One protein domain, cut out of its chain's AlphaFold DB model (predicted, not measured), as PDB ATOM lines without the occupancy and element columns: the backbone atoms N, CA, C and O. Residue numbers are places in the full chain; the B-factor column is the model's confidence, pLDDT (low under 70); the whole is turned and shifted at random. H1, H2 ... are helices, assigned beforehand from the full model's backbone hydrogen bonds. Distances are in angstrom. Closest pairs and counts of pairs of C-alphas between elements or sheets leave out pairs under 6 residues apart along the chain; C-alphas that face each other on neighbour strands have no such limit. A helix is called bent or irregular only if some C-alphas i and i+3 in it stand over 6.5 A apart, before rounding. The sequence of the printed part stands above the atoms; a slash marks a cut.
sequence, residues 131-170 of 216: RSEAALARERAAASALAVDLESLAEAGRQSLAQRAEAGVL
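AT A GLANCE: This is residues 131 to 170 of the 216 residues of an uncharacterized protein of Micrococcus luteus Mu201 (UniProt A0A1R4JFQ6). Two helices, H1 and then H2, follow each other end to end and make a very wide, open V, with the tight link of residues 147 to 149 at its point. The arms do not fold back on each other, and a short tail, residues 167 to 170, turns off the end of H2. The printed part has 40 residues with two named helices and no named strand, and its class is all helix. It is extended, a rod with a radius of gyration of the C-alphas of 17.3 A and spans of 53 by 16 by 8 A.

HOW THE PARTS SIT: H1, residues 131 to 146, is apart from H2, residues 150 to 166: no C-alpha of the one is within 8 A of the other. The N-to-C direction has an x component of 0.89 in H1 and 0.87 in H2, but its y component is -0.33 in H1 and 0.41 in H2. Residues 131 to 160 stand free, and so do residues 163 to 168, of which 163 to 166 belong to H2. In both H1 and H2, every O i to N i+4 pair is within hydrogen-bond range.

IN THESE COORDINATES: H1 begins at C-alpha 131, at (9.904, 52.530, 11.686), and measures 22.4 A from first to last C-alpha. H2, the longest helix with 17 residues, begins at C-alpha 150, at (37.987, 38.265, 19.363), and ends at C-alpha 166, at (60.039, 47.307, 22.583), 24.1 A away. Neither helix is bent.

THE WHOLE: The C-alphas of Arg 131 and Gly 168, the two farthest apart, are 53.4 A from each other. The printed part has no cut. Its mean pLDDT is 81.0, and residues 146 to 148 and 169 to 170 of this model are under 70.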
ATOM      1  N   ARG A 131       9.395  52.466  10.317       90.50
ATOM      2  CA  ARG A 131       9.904  52.530  11.686       90.50
ATOM      3  C   ARG A 131      10.507  51.190  12.092       90.50
ATOM      4  O   ARG A 131      11.597  51.181  12.660       90.50
ATOM      5  N   SER A 132       9.819  50.089  11.815       86.88
ATOM      6  CA  SER A 132      10.316  48.746  12.117       86.88
ATOM      7  C   SER A 132      11.499  48.369  11.232       86.88
ATOM      8  O   SER A 132      12.433  47.740  11.713       86.88
ATOM      9  N   GLU A 133      11.525  48.814   9.975       89.31
ATOM     10  CA  GLU A 133      12.683  48.649   9.088       89.31
ATOM     11  C   GLU A 133      13.925  49.341   9.668       89.31
ATOM     12  O   GLU A 133      14.948  48.690   9.887       89.31
ATOM     13  N   ALA A 134      13.801  50.614  10.059       88.06
ATOM     14  CA  ALA A 134      14.880  51.349  10.712       88.06
ATOM     15  C   ALA A 134      15.302  50.721  12.057       88.06
ATOM     16  O   ALA A 134      16.490  50.708  12.392       88.06
ATOM     17  N   ALA A 135      14.351  50.190  12.833       89.69
ATOM     18  CA  ALA A 135      14.638  49.494  14.087       89.69
ATOM     19  C   ALA A 135      15.439  48.207  13.846       89.69
ATOM     20  O   ALA A 135      16.495  48.034  14.453       89.69
ATOM     21  N   LEU A 136      15.012  47.363  12.902       88.38
ATOM     22  CA  LEU A 136      15.731  46.144  12.527       88.38
ATOM     23  C   LEU A 136      17.119  46.456  11.963       88.38
ATOM     24  O   LEU A 136      18.082  45.764  12.290       88.38
ATOM     25  N   ALA A 137      17.255  47.503  11.147       87.81
ATOM     26  CA  ALA A 137      18.549  47.941  10.631       87.81
ATOM     27  C   ALA A 137      19.492  48.356  11.772       87.81
ATOM     28  O   ALA A 137      20.650  47.933  11.812       87.81
ATOM     29  N   ARG A 138      18.983  49.122  12.745       88.19
ATOM     30  CA  ARG A 138      19.738  49.516  13.940       88.19
ATOM     31  C   ARG A 138      20.133  48.312  14.793       88.19
ATOM     32  O   ARG A 138      21.273  48.244  15.241       88.19
ATOM     33  N   GLU A 139      19.218  47.379  15.028       88.69
ATOM     34  CA  GLU A 139      19.474  46.172  15.823       88.69
ATOM     35  C   GLU A 139      20.510  45.267  15.154       88.69
ATOM     36  O   GLU A 139      21.439  44.807  15.815       88.69
ATOM     37  N   ARG A 140      20.428  45.091  13.831       86.94
ATOM     38  CA  ARG A 140      21.439  44.364  13.046       86.94
ATOM     39  C   ARG A 140      22.802  45.047  13.104       86.94
ATOM     40  O   ARG A 140      23.811  44.366  13.284       86.94
ATOM     41  N   ALA A 141      22.846  46.376  12.993       85.19
ATOM     42  CA  ALA A 141      24.087  47.137  13.115       85.19
ATOM     43  C   ALA A 141      24.695  47.014  14.523       85.19
ATOM     44  O   ALA A 141      25.896  46.801  14.654       85.19
ATOM     45  N   ALA A 142      23.870  47.077  15.572       84.00
ATOM     46  CA  ALA A 142      24.312  46.888  16.952       84.00
ATOM     47  C   ALA A 142      24.833  45.464  17.201       84.00
ATOM     48  O   ALA A 142      25.896  45.299  17.793       84.00
ATOM     49  N   ALA A 143      24.130  44.443  16.705       79.50
ATOM     50  CA  ALA A 143      24.575  43.054  16.786       79.50
ATOM     51  C   ALA A 143      25.906  42.841  16.048       79.50
ATOM     52  O   ALA A 143      26.798  42.177  16.569       79.50
ATOM     53  N   SER A 144      26.070  43.464  14.877       76.69
ATOM     54  CA  SER A 144      27.314  43.402  14.099       76.69
ATOM     55  C   SER A 144      28.470  44.126  14.797       76.69
ATOM     56  O   SER A 144      29.594  43.648  14.762       76.69
ATOM     57  N   ALA A 145      28.205  45.249  15.472       71.19
ATOM     58  CA  ALA A 145      29.215  45.974  16.245       71.19
ATOM     59  C   ALA A 145      29.637  45.235  17.528       71.19
ATOM     60  O   ALA A 145      30.774  45.374  17.973       71.19
ATOM     61  N   LEU A 146      28.731  44.457  18.129       63.66
ATOM     62  CA  LEU A 146      29.015  43.615  19.297       63.66
ATOM     63  C   LEU A 146      29.701  42.294  18.931       63.66
ATOM     64  O   LEU A 146      30.356  41.697  19.786       63.66
ATOM     65  N   ALA A 147      29.588  41.852  17.678       62.50
ATOM     66  CA  ALA A 147      30.386  40.772  17.114       62.50
ATOM     67  C   ALA A 147      31.826  41.262  16.874       62.50
ATOM     68  O   ALA A 147      32.287  41.403  15.745       62.50
ATOM     69  N   VAL A 148      32.536  41.569  17.959       63.78
ATOM     70  CA  VAL A 148      33.976  41.809  17.919       63.78
ATOM     71  C   VAL A 148      34.643  40.503  17.507       63.78
ATOM     72  O   VAL A 148      34.457  39.477  18.165       63.78
ATOM     73  N   ASP A 149      35.432  40.545  16.436       73.31
ATOM     74  CA  ASP A 149      36.372  39.475  16.125       73.31
ATOM     75  C   ASP A 149      37.398  39.402  17.262       73.31
ATOM     76  O   ASP A 149      38.329  40.207  17.357       73.31
ATOM     77  N   LEU A 150      37.165  38.460  18.176       76.69
ATOM     78  CA  LEU A 150      37.987  38.265  19.363       76.69
ATOM     79  C   LEU A 150      39.435  37.939  18.995       76.69
ATOM     80  O   LEU A 150      40.328  38.293  19.759       76.69
ATOM     81  N   GLU A 151      39.675  37.325  17.833       77.75
ATOM     82  CA  GLU A 151      41.026  37.029  17.368       77.75
ATOM     83  C   GLU A 151      41.722  38.306  16.897       77.75
ATOM     84  O   GLU A 151      42.840  38.588  17.323       77.75
ATOM     85  N   SER A 152      41.040  39.145  16.111       80.50
ATOM     86  CA  SER A 152      41.578  40.455  15.723       80.50
ATOM     87  C   SER A 152      41.816  41.364  16.934       80.50
ATOM     88  O   SER A 152      42.793  42.115  16.945       80.50
ATOM     89  N   LEU A 153      40.957  41.306  17.958       84.44
ATOM     90  CA  LEU A 153      41.149  42.059  19.199       84.44
ATOM     91  C   LEU A 153      42.327  41.507  20.018       84.44
ATOM     92  O   LEU A 153      43.126  42.285  20.541       84.44
ATOM     93  N   ALA A 154      42.456  40.182  20.119       84.25
ATOM     94  CA  ALA A 154      43.570  39.539  20.805       84.25
ATOM     95  C   ALA A 154      44.904  39.840  20.111       84.25
ATOM     96  O   ALA A 154      45.885  40.147  20.786       84.25
ATOM     97  N   GLU A 155      44.935  39.818  18.779       89.38
ATOM     98  CA  GLU A 155      46.107  40.170  17.981       89.38
ATOM     99  C   GLU A 155      46.498  41.640  18.169       89.38
ATOM    100  O   GLU A 155      47.655  41.934  18.465       89.38
ATOM    101  N   ALA A 156      45.532  42.563  18.125       87.44
ATOM    102  CA  ALA A 156      45.781  43.970  18.443       87.44
ATOM    103  C   ALA A 156      46.316  44.152  19.879       87.44
ATOM    104  O   ALA A 156      47.217  44.961  20.120       87.44
ATOM    105  N   GLY A 157      45.812  43.362  20.834       90.25
ATOM    106  CA  GLY A 157      46.317  43.312  22.205       90.25
ATOM    107  C   GLY A 157      47.768  42.827  22.289       90.25
ATOM    108  O   GLY A 157      48.596  43.483  22.925       90.25
ATOM    109  N   ARG A 158      48.103  41.724  21.603       91.69
ATOM    110  CA  ARG A 158      49.475  41.190  21.508       91.69
ATOM    111  C   ARG A 158      50.432  42.219  20.909       91.69
ATOM    112  O   ARG A 158      51.497  42.450  21.474       91.69
ATOM    113  N   GLN A 159      50.031  42.884  19.828       89.25
ATOM    114  CA  GLN A 159      50.827  43.927  19.178       89.25
ATOM    115  C   GLN A 159      51.044  45.138  20.088       89.25
ATOM    116  O   GLN A 159      52.161  45.641  20.179       89.25
ATOM    117  N   SER A 160      50.015  45.577  20.821       86.62
ATOM    118  CA  SER A 160      50.155  46.680  21.779       86.62
ATOM    119  C   SER A 160      51.116  46.334  22.922       86.62
ATOM    120  O   SER A 160      51.926  47.171  23.322       86.62
ATOM    121  N   LEU A 161      51.074  45.098  23.430       84.12
ATOM    122  CA  LEU A 161      52.018  44.622  24.446       84.12
ATOM    123  C   LEU A 161      53.446  44.513  23.897       84.12
ATOM    124  O   LEU A 161      54.374  44.957  24.569       84.12
ATOM    125  N   ALA A 162      53.623  43.999  22.678       84.69
ATOM    126  CA  ALA A 162      54.926  43.927  22.016       84.69
ATOM    127  C   ALA A 162      55.534  45.324  21.806       84.69
ATOM    128  O   ALA A 162      56.679  45.553  22.182       84.69
ATOM    129  N   GLN A 163      54.745  46.292  21.327       82.50
ATOM    130  CA  GLN A 163      55.186  47.683  21.166       82.50
ATOM    131  C   GLN A 163      55.597  48.322  22.498       82.50
ATOM    132  O   GLN A 163      56.575  49.062  22.559       82.50
ATOM    133  N   ARG A 164      54.876  48.035  23.589       76.56
ATOM    134  CA  ARG A 164      55.238  48.524  24.931       76.56
ATOM    135  C   ARG A 164      56.501  47.855  25.474       76.56
ATOM    136  O   ARG A 164      57.258  48.515  26.185       76.56
ATOM    137  N   ALA A 165      56.722  46.580  25.149       76.88
ATOM    138  CA  ALA A 165      57.948  45.860  25.482       76.88
ATOM    139  C   ALA A 165      59.150  46.455  24.735       76.88
ATOM    140  O   ALA A 165      60.161  46.768  25.357       76.88
ATOM    141  N   GLU A 166      59.012  46.682  23.427       77.12
ATOM    142  CA  GLU A 166      60.039  47.307  22.583       77.12
ATOM    143  C   GLU A 166      60.342  48.748  23.003       77.12
ATOM    144  O   GLU A 166      61.501  49.155  23.037       77.12
ATOM    145  N   ALA A 167      59.318  49.510  23.385       79.44
ATOM    146  CA  ALA A 167      59.478  50.867  23.898       79.44
ATOM    147  C   ALA A 167      60.086  50.919  25.316       79.44
ATOM    148  O   ALA A 167      60.309  52.012  25.835       79.44
ATOM    149  N   GLY A 168      60.322  49.770  25.964       71.44
ATOM    150  CA  GLY A 168      60.843  49.699  27.332       71.44
ATOM    151  C   GLY A 168      59.894  50.278  28.389       71.44
ATOM    152  O   GLY A 168      60.339  50.654  29.468       71.44
ATOM    153  N   VAL A 169      58.597  50.390  28.072       65.81
ATOM    154  CA  VAL A 169      57.562  50.996  28.936       65.81
ATOM    155  C   VAL A 169      56.869  49.950  29.812       65.81
ATOM    156  O   VAL A 169      56.192  50.300  30.777       65.81
ATOM    157  N   LEU A 170      57.025  48.657  29.506       58.19
ATOM    158  CA  LEU A 170      56.604  47.611  30.431       58.19
ATOM    159  C   LEU A 170      57.538  47.626  31.643       58.19
ATOM    160  O   LEU A 170      58.672  47.155  31.570       58.19
TER     161      LEU A 170